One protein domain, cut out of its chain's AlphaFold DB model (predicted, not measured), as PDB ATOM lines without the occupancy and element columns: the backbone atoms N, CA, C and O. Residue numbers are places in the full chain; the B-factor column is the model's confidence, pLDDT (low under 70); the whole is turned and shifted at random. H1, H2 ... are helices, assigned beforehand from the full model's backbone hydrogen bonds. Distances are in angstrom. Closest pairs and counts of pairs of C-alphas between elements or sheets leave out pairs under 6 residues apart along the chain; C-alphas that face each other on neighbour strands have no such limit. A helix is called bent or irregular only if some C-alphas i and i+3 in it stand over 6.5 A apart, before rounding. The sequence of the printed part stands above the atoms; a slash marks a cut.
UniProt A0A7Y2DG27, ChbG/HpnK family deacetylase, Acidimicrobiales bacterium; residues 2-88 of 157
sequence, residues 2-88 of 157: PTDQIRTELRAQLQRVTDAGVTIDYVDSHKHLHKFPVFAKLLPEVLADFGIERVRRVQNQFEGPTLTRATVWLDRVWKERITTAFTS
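Overview. This is residues 2 to 88 of the 157 residues of the protein "ChbG/HpnK family deacetylase" of Acidimicrobiales bacterium (UniProt A0A7Y2DG27). Three helices, H1, H3 and H4, make a stepped, elongated arrangement: H1 at one end crosses H3 at a slant, and H4, on the other side of H3, runs nearly parallel to it, offset sideways and also shifted along its length, with only its last part, residues 81 to 85, meeting H3. The short H2 turns into H3 across its beginning, and a long loop, residues 49 to 70, runs back from the end of H3 to the far end of the model, where residues 61 to 71 stick out before H4 folds back toward H3. The printed part has 87 residues with four named helices, in the order H1, H2, H3, H4, and no named strand; the class is all helix. It is only just compact, close to loose, with a radius of gyration of the C-alphas of 14.3 A, and the C-alphas span 45 by 27 by 21 A.

Arrangement. H1, residues 3 to 19, touches H3, residues 37 to 48, which is the hub and touches three other helices. The closest C-alphas of H1 and H3 are those of Arg 11 and Val 46, 6.4 A apart. Their lines stand at a steep tilt of 40 degrees, and they run the same way. H2, residues 30 to 35, and H3 only just touch, only at the corner by their link, with 3 pairs of C-alphas within 8 A; H3 does so with residues 39 to 43 alone. Their closest C-alphas are those of His 34 and Ala 40, 5.9 A apart, and their lines stand about perpendicular, at 90 degrees. H4, residues 71 to 85, and H3 only just touch, with 3 pairs of C-alphas within 8 A, through residues 81 to 85 of H4 and 40 to 44 of H3 alone. Their closest C-alphas are those of Ala 40 and Arg 81, 6.8 A apart; they run the same way at a shallow tilt of 18 degrees. H2 and H4 are close but not clearly touching, with the C-alphas of Lys 35 and Trp 78 at 5.7 A. H1 is apart from H4 and from H2. Every O i to N i+4 pair of H1 is within hydrogen-bond range; in H3 it is 6 of 8, in H4 9 of 11, and in H2 0 of 2, where 2 of 3 O i to N i+3 pairs are within range.

Along the chain. H1 begins at C-alpha 3, at (19.249, -29.238, -30.080), and is 24.0 A long from first to last C-alpha. H2, His 30 to Lys 35, is 10.9 A long and irregular: C-alphas 31 and 34 are 8.6 A apart. H3, Pro 37 to Ala 48, is 17.9 A long and only just irregular, with C-alphas 41 and 44 at 6.8 A; it ends at C-alpha 48, at (25.774, -37.745, -16.611). H4, Thr 71 to Ala 85, is 21.0 A long and ends at C-alpha 85, at (17.693, -44.577, -18.962).

Size, cuts and confidence. The two C-alphas farthest apart are those of Gly 21 and Thr 68, at 45.6 A. Residues 61 to 71, of which 71 belongs to H4, stand free; without them the body spans 39 by 27 by 20 A. The link from H1 to H2 is short, that from H2 to H3 is tight, and that from H3 to H4, with 22 residues, is long. The printed part has no cut. The mean pLDDT of the printed part is 86.7; residues 64 to 79, of which 71 to 79 belong to H4, are under 70.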
ATOM      1  N   PRO A   2      16.801 -26.773 -32.662       84.31
ATOM      2  CA  PRO A   2      17.997 -26.176 -32.063       84.31
ATOM      3  C   PRO A   2      18.475 -27.001 -30.854       84.31
ATOM      4  O   PRO A   2      18.478 -26.542 -29.716       84.31
ATOM      5  N   THR A   3      18.838 -28.260 -31.100       91.88
ATOM      6  CA  THR A   3      19.249 -29.238 -30.080       91.88
ATOM      7  C   THR A   3      20.395 -28.717 -29.209       91.88
ATOM      8  O   THR A   3      20.367 -28.910 -27.998       91.88
ATOM      9  N   ASP A   4      21.356 -27.999 -29.796       94.62
ATOM     10  CA  ASP A   4      22.490 -27.439 -29.053       94.62
ATOM     11  C   ASP A   4      22.076 -26.319 -28.094       94.62
ATOM     12  O   ASP A   4      22.619 -26.225 -26.996       94.62
ATOM     13  N   GLN A   5      21.072 -25.512 -28.456       96.50
ATOM     14  CA  GLN A   5      20.524 -24.496 -27.552       96.50
ATOM     15  C   GLN A   5      19.817 -25.152 -26.364       96.50
ATOM     16  O   GLN A   5      20.033 -24.742 -25.230       96.50
ATOM     17  N   ILE A   6      19.037 -26.215 -26.603       95.81
ATOM     18  CA  ILE A   6      18.382 -26.978 -25.528       95.81
ATOM     19  C   ILE A   6      19.429 -27.615 -24.612       95.81
ATOM     20  O   ILE A   6      19.316 -27.512 -23.397       95.81
ATOM     21  N   ARG A   7      20.466 -28.243 -25.175       96.88
ATOM     22  CA  ARG A   7      21.560 -28.841 -24.398       96.88
ATOM     23  C   ARG A   7      22.267 -27.796 -23.530       96.88
ATOM     24  O   ARG A   7      22.521 -28.047 -22.356       96.88
ATOM     25  N   THR A   8      22.560 -26.634 -24.111       97.62
ATOM     26  CA  THR A   8      23.215 -25.514 -23.420       97.62
ATOM     27  C   THR A   8      22.349 -25.003 -22.272       97.62
ATOM     28  O   THR A   8      22.845 -24.844 -21.164       97.62
ATOM     29  N   GLU A   9      21.049 -24.823 -22.511       97.69
ATOM     30  CA  GLU A   9      20.095 -24.377 -21.494       97.69
ATOM     31  C   GLU A   9      19.918 -25.402 -20.364       97.69
ATOM     32  O   GLU A   9      19.926 -25.030 -19.194       97.69
ATOM     33  N   LEU A  10      19.826 -26.701 -20.682       97.44
ATOM     34  CA  LEU A  10      19.754 -27.758 -19.665       97.44
ATOM     35  C   LEU A  10      20.987 -27.732 -18.750       97.44
ATOM     36  O   LEU A  10      20.838 -27.735 -17.529       97.44
ATOM     37  N   ARG A  11      22.197 -27.643 -19.325       98.31
ATOM     38  CA  ARG A  11      23.433 -27.506 -18.541       98.31
ATOM     39  C   ARG A  11      23.435 -26.226 -17.711       98.31
ATOM     40  O   ARG A  11      23.788 -26.277 -16.540       98.31
ATOM     41  N   ALA A  12      23.003 -25.101 -18.278       98.50
ATOM     42  CA  ALA A  12      22.969 -23.822 -17.572       98.50
ATOM     43  C   ALA A  12      22.032 -23.845 -16.351       98.50
ATOM     44  O   ALA A  12      22.398 -23.332 -15.293       98.50
ATOM     45  N   GLN A  13      20.853 -24.469 -16.460       98.31
ATOM     46  CA  GLN A  13      19.923 -24.605 -15.332       98.31
ATOM     47  C   GLN A  13      20.501 -25.478 -14.209       98.31
ATOM     48  O   GLN A  13      20.436 -25.087 -13.044       98.31
ATOM     49  N   LEU A  14      21.104 -26.622 -14.549       98.38
ATOM     50  CA  LEU A  14      21.738 -27.524 -13.577       98.38
ATOM     51  C   LEU A  14      22.967 -26.887 -12.916       98.38
ATOM     52  O   LEU A  14      23.117 -26.939 -11.693       98.38
ATOM     53  N   GLN A  15      23.810 -26.221 -13.709       98.38
ATOM     54  CA  GLN A  15      24.984 -25.513 -13.209       98.38
ATOM     55  C   GLN A  15      24.577 -24.413 -12.232       98.38
ATOM     56  O   GLN A  15      25.126 -24.321 -11.145       98.38
ATOM     57  N   ARG A  16      23.535 -23.639 -12.552       98.50
ATOM     58  CA  ARG A  16      23.035 -22.589 -11.656       98.50
ATOM     59  C   ARG A  16      22.611 -23.127 -10.285       98.50
ATOM     60  O   ARG A  16      22.795 -22.439  -9.285       98.50
ATOM     61  N   VAL A  17      22.009 -24.316 -10.234       97.88
ATOM     62  CA  VAL A  17      21.578 -24.951  -8.978       97.88
ATOM     63  C   VAL A  17      22.782 -25.483  -8.194       97.88
ATOM     64  O   VAL A  17      22.884 -25.240  -6.992       97.88
ATOM     65  N   THR A  18      23.721 -26.143  -8.871       97.50
ATOM     66  CA  THR A  18      24.934 -26.684  -8.232       97.50
ATOM     67  C   THR A  18      25.899 -25.590  -7.763       97.50
ATOM     68  O   THR A  18      26.408 -25.682  -6.649       97.50
ATOM     69  N   ASP A  19      26.066 -24.504  -8.524       98.19
ATOM     70  CA  ASP A  19      26.833 -23.309  -8.130       98.19
ATOM     71  C   ASP A  19      26.263 -22.640  -6.873       98.19
ATOM     72  O   ASP A  19      26.993 -22.020  -6.100       98.19
ATOM     73  N   ALA A  20      24.955 -22.782  -6.640       98.19
ATOM     74  CA  ALA A  20      24.301 -22.321  -5.422       98.19
ATOM     75  C   ALA A  20      24.509 -23.271  -4.221       98.19
ATOM     76  O   ALA A  20      23.944 -23.035  -3.154       98.19
ATOM     77  N   GLY A  21      25.297 -24.341  -4.377       97.62
ATOM     78  CA  GLY A  21      25.582 -25.330  -3.336       97.62
ATOM     79  C   GLY A  21      24.449 -26.329  -3.089       97.62
ATOM     80  O   GLY A  21      24.447 -27.003  -2.061       97.62
ATOM     81  N   VAL A  22      23.474 -26.426  -3.998       96.94
ATOM     82  CA  VAL A  22      22.334 -27.340  -3.863       96.94
ATOM     83  C   VAL A  22      22.653 -28.675  -4.532       96.94
ATOM     84  O   VAL A  22      22.913 -28.738  -5.732       96.94
ATOM     85  N   THR A  23      22.590 -29.760  -3.759       95.25
ATOM     86  CA  THR A  23      22.662 -31.129  -4.288       95.25
ATOM     87  C   THR A  23      21.368 -31.480  -5.020       95.25
ATOM     88  O   THR A  23      20.279 -31.326  -4.468       95.25
ATOM     89  N   ILE A  24      21.486 -31.961  -6.259       96.75
ATOM     90  CA  ILE A  24      20.344 -32.333  -7.101       96.75
ATOM     91  C   ILE A  24      20.101 -33.838  -6.970       96.75
ATOM     92  O   ILE A  24      20.860 -34.639  -7.504       96.75
ATOM     93  N   ASP A  25      19.040 -34.227  -6.260       95.19
ATOM     94  CA  ASP A  25      18.725 -35.646  -6.031       95.19
ATOM     95  C   ASP A  25      18.024 -36.311  -7.227       95.19
ATOM     96  O   ASP A  25      18.176 -37.515  -7.447       95.19
ATOM     97  N   TYR A  26      17.243 -35.529  -7.977       96.81
ATOM     98  CA  TYR A  26      16.512 -35.927  -9.179       96.81
ATOM     99  C   TYR A  26      16.163 -34.691 -10.020       96.81
ATOM    100  O   TYR A  26      16.259 -33.560  -9.538       96.81
ATOM    101  N   VAL A  27      15.712 -34.897 -11.260       97.00
ATOM    102  CA  VAL A  27      15.175 -33.820 -12.111       97.00
ATOM    103  C   VAL A  27      13.763 -34.109 -12.615       97.00
ATOM    104  O   VAL A  27      13.366 -35.255 -12.834       97.00
ATOM    105  N   ASP A  28      13.012 -33.038 -12.856       96.00
ATOM    106  CA  ASP A  28      11.755 -33.045 -13.594       96.00
ATOM    107  C   ASP A  28      11.752 -31.917 -14.641       96.00
ATOM    108  O   ASP A  28      12.796 -31.404 -15.046       96.00
ATOM    109  N   SER A  29      10.576 -31.544 -15.144       94.81
ATOM    110  CA  SER A  29      10.472 -30.354 -15.981       94.81
ATOM    111  C   SER A  29       9.100 -29.717 -15.860       94.81
ATOM    112  O   SER A  29       8.084 -30.423 -15.903       94.81
ATOM    113  N   HIS A  30       9.058 -28.389 -15.894       92.25
ATOM    114  CA  HIS A  30       7.813 -27.650 -16.059       92.25
ATOM    115  C   HIS A  30       7.048 -28.126 -17.308       92.25
ATOM    116  O   HIS A  30       7.657 -28.402 -18.341       92.25
ATOM    117  N   LYS A  31       5.718 -28.262 -17.212       88.19
ATOM    118  CA  LYS A  31       4.841 -28.796 -18.280       88.19
ATOM    119  C   LYS A  31       5.245 -30.178 -18.819       88.19
ATOM    120  O   LYS A  31       4.844 -30.545 -19.923       88.19
ATOM    121  N   HIS A  32       6.024 -30.948 -18.057       89.62
ATOM    122  CA  HIS A  32       6.479 -32.291 -18.433       89.62
ATOM    123  C   HIS A  32       7.202 -32.341 -19.792       89.62
ATOM    124  O   HIS A  32       7.080 -33.319 -20.527       89.62
ATOM    125  N   LEU A  33       7.954 -31.288 -20.139       91.44
ATOM    126  CA  LEU A  33       8.750 -31.219 -21.365       91.44
ATOM    127  C   LEU A  33       9.740 -32.389 -21.529       91.44
ATOM    128  O   LEU A  33       9.992 -32.803 -22.661       91.44
ATOM    129  N   HIS A  34      10.255 -32.960 -20.434       91.81
ATOM    130  CA  HIS A  34      11.237 -34.056 -20.460       91.81
ATOM    131  C   HIS A  34      10.769 -35.298 -21.239       91.81
ATOM    132  O   HIS A  34      11.600 -36.050 -21.745       91.81
ATOM    133  N   LYS A  35       9.452 -35.496 -21.410       88.12
ATOM    134  CA  LYS A  35       8.902 -36.620 -22.187       88.12
ATOM    135  C   LYS A  35       9.063 -36.463 -23.701       88.12
ATOM    136  O   LYS A  35       8.950 -37.441 -24.442       88.12
ATOM    137  N   PHE A  36       9.290 -35.243 -24.197       89.06
ATOM    138  CA  PHE A  36       9.419 -35.031 -25.634       89.06
ATOM    139  C   PHE A  36      10.741 -35.613 -26.156       89.06
ATOM    140  O   PHE A  36      11.770 -35.495 -25.488       89.06
ATOM    141  N   PRO A  37      10.758 -36.184 -27.379       88.19
ATOM    142  CA  PRO A  37      11.918 -36.906 -27.906       88.19
ATOM    143  C   PRO A  37      13.243 -36.141 -27.860       88.19
ATOM    144  O   PRO A  37      14.285 -36.751 -27.644       88.19
ATOM    145  N   VAL A  38      13.211 -34.820 -28.063       90.88
ATOM    146  CA  VAL A  38      14.418 -33.985 -28.028       90.88
ATOM    147  C   VAL A  38      15.039 -33.930 -26.631       90.88
ATOM    148  O   VAL A  38      16.252 -34.045 -26.518       90.88
ATOM    149  N   PHE A  39      14.227 -33.839 -25.573       91.88
ATOM    150  CA  PHE A  39      14.717 -33.834 -24.193       91.88
ATOM    151  C   PHE A  39      15.133 -35.236 -23.764       91.88
ATOM    152  O   PHE A  39      16.248 -35.408 -23.289       91.88
ATOM    153  N   ALA A  40      14.306 -36.251 -24.034       87.75
ATOM    154  CA  ALA A  40      14.632 -37.642 -23.719       87.75
ATOM    155  C   ALA A  40      15.963 -38.104 -24.348       87.75
ATOM    156  O   ALA A  40      16.656 -38.934 -23.774       87.75
ATOM    157  N   LYS A  41      16.341 -37.551 -25.511       90.25
ATOM    158  CA  LYS A  41      17.640 -37.811 -26.148       90.25
ATOM    159  C   LYS A  41      18.811 -37.105 -25.452       90.25
ATOM    160  O   LYS A  41      19.910 -37.644 -25.450       90.25
ATOM    161  N   LEU A  42      18.602 -35.892 -24.942       94.62
ATOM    162  CA  LEU A  42      19.671 -35.047 -24.397       94.62
ATOM    163  C   LEU A  42      19.913 -35.259 -22.906       94.62
ATOM    164  O   LEU A  42      21.038 -35.071 -22.454       94.62
ATOM    165  N   LEU A  43      18.883 -35.648 -22.152       95.69
ATOM    166  CA  LEU A  43      18.988 -35.843 -20.709       95.69
ATOM    167  C   LEU A  43      20.095 -36.834 -20.320       95.69
ATOM    168  O   LEU A  43      20.848 -36.478 -19.425       95.69
ATOM    169  N   PRO A  44      20.284 -38.004 -20.970       94.94
ATOM    170  CA  PRO A  44      21.324 -38.938 -20.534       94.94
ATOM    171  C   PRO A  44      22.732 -38.354 -20.658       94.94
ATOM    172  O   PRO A  44      23.556 -38.546 -19.774       94.94
ATOM    173  N   GLU A  45      22.990 -37.599 -21.732       94.44
ATOM    174  CA  GLU A  45      24.268 -36.911 -21.945       94.44
ATOM    175  C   GLU A  45      24.478 -35.819 -20.892       94.44
ATOM    176  O   GLU A  45      25.521 -35.762 -20.254       94.44
ATOM    177  N   VAL A  46      23.479 -34.954 -20.700       97.38
ATOM    178  CA  VAL A  46      23.611 -33.786 -19.825       97.38
ATOM    179  C   VAL A  46      23.640 -34.183 -18.354       97.38
ATOM    180  O   VAL A  46      24.450 -33.651 -17.612       97.38
ATOM    181  N   LEU A  47      22.777 -35.096 -17.911       97.31
ATOM    182  CA  LEU A  47      22.675 -35.475 -16.500       97.31
ATOM    183  C   LEU A  47      23.882 -36.289 -16.020       97.31
ATOM    184  O   LEU A  47      24.258 -36.164 -14.854       97.31
ATOM    185  N   ALA A  48      24.528 -37.045 -16.914       95.94
ATOM    186  CA  ALA A  48      25.774 -37.745 -16.611       95.94
ATOM    187  C   ALA A  48      26.896 -36.776 -16.198       95.94
ATOM    188  O   ALA A  48      27.626 -37.074 -15.254       95.94
ATOM    189  N   ASP A  49      26.977 -35.590 -16.818       96.12
ATOM    190  CA  ASP A  49      27.959 -34.549 -16.458       96.12
ATOM    191  C   ASP A  49      27.802 -34.067 -14.998       96.12
ATOM    192  O   ASP A  49      28.751 -33.555 -14.407       96.12
ATOM    193  N   PHE A  50      26.615 -34.245 -14.407       96.88
ATOM    194  CA  PHE A  50      26.286 -33.849 -13.033       96.88
ATOM    195  C   PHE A  50      26.128 -35.045 -12.078       96.88
ATOM    196  O   PHE A  50      25.783 -34.843 -10.913       96.88
ATOM    197  N   GLY A  51      26.353 -36.280 -12.543       95.25
ATOM    198  CA  GLY A  51      26.150 -37.492 -11.740       95.25
ATOM    199  C   GLY A  51      24.694 -37.720 -11.314       95.25
ATOM    200  O   GLY A  51      24.443 -38.279 -10.248       95.25
ATOM    201  N   ILE A  52      23.726 -37.248 -12.108       95.94
ATOM    202  CA  ILE A  52      22.296 -37.371 -11.807       95.94
ATOM    203  C   ILE A  52      21.723 -38.574 -12.556       95.94
ATOM    204  O   ILE A  52      21.678 -38.598 -13.784       95.94
ATOM    205  N   GLU A  53      21.210 -39.545 -11.807       95.12
ATOM    206  CA  GLU A  53      20.661 -40.795 -12.357       95.12
ATOM    207  C   GLU A  53      19.135 -40.887 -12.225       95.12
ATOM    208  O   GLU A  53      18.504 -41.781 -12.790       95.12
ATOM    209  N   ARG A  54      18.520 -39.948 -11.491       96.50
ATOM    210  CA  ARG A  54      17.086 -39.958 -11.186       96.50
ATOM    211  C   ARG A  54      16.332 -38.912 -11.994       96.50
ATOM    212  O   ARG A  54      16.646 -37.720 -11.950       96.50
ATOM    213  N   VAL A  55      15.286 -39.352 -12.684       96.00
ATOM    214  CA  VAL A  55      14.390 -38.484 -13.456       96.00
ATOM    215  C   VAL A  55      12.952 -38.853 -13.135       96.00
ATOM    216  O   VAL A  55      12.592 -40.032 -13.149       96.00
ATOM    217  N   ARG A  56      12.103 -37.852 -12.881       95.50
ATOM    218  CA  ARG A  56      10.661 -38.066 -12.726       95.50
ATOM    219  C   ARG A  56      10.106 -38.783 -13.959       95.50
ATOM    220  O   ARG A  56      10.340 -38.384 -15.098       95.50
ATOM    221  N   ARG A  57       9.309 -39.817 -13.723       92.62
ATOM    222  CA  ARG A  57       8.603 -40.545 -14.774       92.62
ATOM    223  C   ARG A  57       7.501 -39.707 -15.414       92.62
ATOM    224  O   ARG A  57       6.954 -38.768 -14.837       92.62
ATOM    225  N   VAL A  58       7.051 -40.167 -16.571       90.00
ATOM    226  CA  VAL A  58       5.800 -39.679 -17.153       90.00
ATOM    227  C   VAL A  58       4.606 -40.180 -16.329       90.00
ATOM    228  O   VAL A  58       4.628 -41.292 -15.783       90.00
ATOM    229  N   GLN A  59       3.585 -39.324 -16.208       88.56
ATOM    230  CA  GLN A  59       2.367 -39.598 -15.447       88.56
ATOM    231  C   GLN A  59       1.698 -40.866 -15.956       88.56
ATOM    232  O   GLN A  59       1.370 -40.965 -17.130       88.56
ATOM    233  N   ASN A  60       1.496 -41.819 -15.052       87.19
ATOM    234  CA  ASN A  60       0.864 -43.104 -15.344       87.19
ATOM    235  C   ASN A  60      -0.356 -43.378 -14.459       87.19
ATOM    236  O   ASN A  60      -0.980 -44.427 -14.602       87.19
ATOM    237  N   GLN A  61      -0.656 -42.479 -13.522       88.00
ATOM    238  CA  GLN A  61      -1.864 -42.505 -12.713       88.00
ATOM    239  C   GLN A  61      -2.715 -41.294 -13.092       88.00
ATOM    240  O   GLN A  61      -2.258 -40.151 -13.009       88.00
ATOM    241  N   PHE A  62      -3.940 -41.555 -13.539       82.62
ATOM    242  CA  PHE A  62      -4.868 -40.549 -14.052       82.62
ATOM    243  C   PHE A  62      -6.201 -40.628 -13.313       82.62
ATOM    244  O   PHE A  62      -6.564 -41.677 -12.779       82.62
ATOM    245  N   GLU A  63      -6.947 -39.528 -13.325       74.00
ATOM    246  CA  GLU A  63      -8.314 -39.497 -12.816       74.00
ATOM    247  C   GLU A  63      -9.281 -40.122 -13.844       74.00
ATOM    248  O   GLU A  63      -9.366 -39.674 -14.988       74.00
ATOM    249  N   GLY A  64     -10.028 -41.160 -13.449       63.97
ATOM    250  CA  GLY A  64     -11.081 -41.770 -14.277       63.97
ATOM    251  C   GLY A  64     -10.616 -42.851 -15.277       63.97
ATOM    252  O   GLY A  64      -9.453 -43.251 -15.284       63.97
ATOM    253  N   PRO A  65     -11.538 -43.397 -16.101       54.62
ATOM    254  CA  PRO A  65     -11.253 -44.542 -16.965       54.62
ATOM    255  C   PRO A  65     -10.249 -44.195 -18.076       54.62
ATOM    256  O   PRO A  65     -10.512 -43.396 -18.972       54.62
ATOM    257  N   THR A  66      -9.104 -44.873 -18.045       52.97
ATOM    258  CA  THR A  66      -7.918 -44.681 -18.900       52.97
ATOM    259  C   THR A  66      -8.089 -45.131 -20.358       52.97
ATOM    260  O   THR A  66      -7.209 -44.897 -21.184       52.97
ATOM    261  N   LEU A  67      -9.199 -45.792 -20.701       51.88
ATOM    262  CA  LEU A  67      -9.286 -46.680 -21.870       51.88
ATOM    263  C   LEU A  67      -9.492 -46.002 -23.237       51.88
ATOM    264  O   LEU A  67      -9.453 -46.697 -24.248       51.88
ATOM    265  N   THR A  68      -9.692 -44.683 -23.326       49.22
ATOM    266  CA  THR A  68     -10.120 -44.041 -24.592       49.22
ATOM    267  C   THR A  68      -9.141 -43.045 -25.205       49.22
ATOM    268  O   THR A  68      -9.465 -42.415 -26.211       49.22
ATOM    269  N   ARG A  69      -7.928 -42.880 -24.666       53.66
ATOM    270  CA  ARG A  69      -7.012 -41.839 -25.155       53.66
ATOM    271  C   ARG A  69      -5.811 -42.431 -25.886       53.66
ATOM    272  O   ARG A  69      -5.074 -43.249 -25.342       53.66
ATOM    273  N   ALA A  70      -5.547 -41.918 -27.093       55.34
ATOM    274  CA  ALA A  70      -4.306 -42.136 -27.851       55.34
ATOM    275  C   ALA A  70      -3.031 -41.866 -27.021       55.34
ATOM    276  O   ALA A  70      -1.944 -42.340 -27.354       55.34
ATOM    277  N   THR A  71      -3.175 -41.147 -25.903       56.00
ATOM    278  CA  THR A  71      -2.139 -40.960 -24.896       56.00
ATOM    279  C   THR A  71      -1.630 -42.271 -24.317       56.00
ATOM    280  O   THR A  71      -0.446 -42.320 -24.076       56.00
ATOM    281  N   VAL A  72      -2.421 -43.341 -24.160       56.16
ATOM    282  CA  VAL A  72      -1.935 -44.612 -23.569       56.16
ATOM    283  C   VAL A  72      -0.813 -45.245 -24.405       56.16
ATOM    284  O   VAL A  72       0.178 -45.735 -23.864       56.16
ATOM    285  N   TRP A  73      -0.926 -45.194 -25.735       55.19
ATOM    286  CA  TRP A  73       0.106 -45.710 -26.642       55.19
ATOM    287  C   TRP A  73       1.356 -44.824 -26.671       55.19
ATOM    288  O   TRP A  73       2.473 -45.336 -26.640       55.19
ATOM    289  N   LEU A  74       1.178 -43.499 -26.694       63.03
ATOM    290  CA  LEU A  74       2.289 -42.546 -26.607       63.03
ATOM    291  C   LEU A  74       2.989 -42.611 -25.244       63.03
ATOM    292  O   LEU A  74       4.212 -42.535 -25.174       63.03
ATOM    293  N   ASP A  75       2.216 -42.816 -24.184       62.53
ATOM    294  CA  ASP A  75       2.682 -42.930 -22.810       62.53
ATOM    295  C   ASP A  75       3.554 -44.168 -22.632       62.53
ATOM    296  O   ASP A  75       4.581 -44.080 -21.979       62.53
ATOM    297  N   ARG A  76       3.256 -45.285 -23.309       63.88
ATOM    298  CA  ARG A  76       4.157 -46.448 -23.318       63.88
ATOM    299  C   ARG A  76       5.539 -46.107 -23.885       63.88
ATOM    300  O   ARG A  76       6.544 -46.418 -23.256       63.88
ATOM    301  N   VAL A  77       5.592 -45.427 -25.032       66.81
ATOM    302  CA  VAL A  77       6.863 -45.038 -25.671       66.81
ATOM    303  C   VAL A  77       7.626 -44.018 -24.820       66.81
ATOM    304  O   VAL A  77       8.854 -44.064 -24.743       66.81
ATOM    305  N   TRP A  78       6.920 -43.084 -24.182       69.00
ATOM    306  CA  TRP A  78       7.538 -42.073 -23.324       69.00
ATOM    307  C   TRP A  78       7.975 -42.632 -21.967       69.00
ATOM    308  O   TRP A  78       9.053 -42.279 -21.490       69.00
ATOM    309  N   LYS A  79       7.185 -43.542 -21.387       68.69
ATOM    310  CA  LYS A  79       7.501 -44.298 -20.173       68.69
ATOM    311  C   LYS A  79       8.782 -45.088 -20.371       68.69
ATOM    312  O   LYS A  79       9.709 -44.893 -19.595       68.69
ATOM    313  N   GLU A  80       8.837 -45.915 -21.419       72.75
ATOM    314  CA  GLU A  80       9.983 -46.787 -21.680       72.75
ATOM    315  C   GLU A  80      11.276 -45.968 -21.748       72.75
ATOM    316  O   GLU A  80      12.218 -46.296 -21.047       72.75
ATOM    317  N   ARG A  81      11.298 -44.832 -22.454       81.00
ATOM    318  CA  ARG A  81      12.523 -44.024 -22.602       81.00
ATOM    319  C   ARG A  81      13.090 -43.473 -21.297       81.00
ATOM    320  O   ARG A  81      14.306 -43.465 -21.141       81.00
ATOM    321  N   ILE A  82      12.237 -42.977 -20.399       85.69
ATOM    322  CA  ILE A  82      12.709 -42.441 -19.117       85.69
ATOM    323  C   ILE A  82      13.125 -43.589 -18.204       85.69
ATOM    324  O   ILE A  82      14.248 -43.592 -17.719       85.69
ATOM    325  N   THR A  83      12.273 -44.600 -18.030       83.81
ATOM    326  CA  THR A  83      12.541 -45.680 -17.070       83.81
ATOM    327  C   THR A  83      13.622 -46.659 -17.530       83.81
ATOM    328  O   THR A  83      14.100 -47.439 -16.721       83.81
ATOM    329  N   THR A  84      14.010 -46.666 -18.812       86.12
ATOM    330  CA  THR A  84      15.173 -47.445 -19.278       86.12
ATOM    331  C   THR A  84      16.498 -46.725 -19.073       86.12
ATOM    332  O   THR A  84      17.533 -47.377 -19.033       86.12
ATOM    333  N   ALA A  85      16.481 -45.390 -19.037       89.88
ATOM    334  CA  ALA A  85      17.693 -44.577 -18.962       89.88
ATOM    335  C   ALA A  85      17.962 -44.038 -17.552       89.88
ATOM    336  O   ALA A  85      19.091 -43.655 -17.267       89.88
ATOM    337  N   PHE A  86      16.936 -43.993 -16.698       93.94
ATOM    338  CA  PHE A  86      16.984 -43.356 -15.390       93.94
ATOM    339  C   PHE A  86      16.190 -44.133 -14.350       93.94
ATOM    340  O   PHE A  86      15.147 -44.728 -14.642       93.94
ATOM    341  N   THR A  87      16.635 -44.006 -13.108       95.12
ATOM    342  CA  THR A  87      15.879 -44.409 -11.929       95.12
ATOM    343  C   THR A  87      14.684 -43.474 -11.740       95.12
ATOM    344  O   THR A  87      14.788 -42.251 -11.871       95.12
ATOM    345  N   SER A  88      13.523 -44.047 -11.430       94.44
ATOM    346  CA  SER A  88      12.285 -43.298 -11.227       94.44
ATOM    347  C   SER A  88      11.354 -43.997 -10.242       94.44
ATOM    348  O   SER A  88      11.597 -45.138  -9.861       94.44
TER     349      SER A  88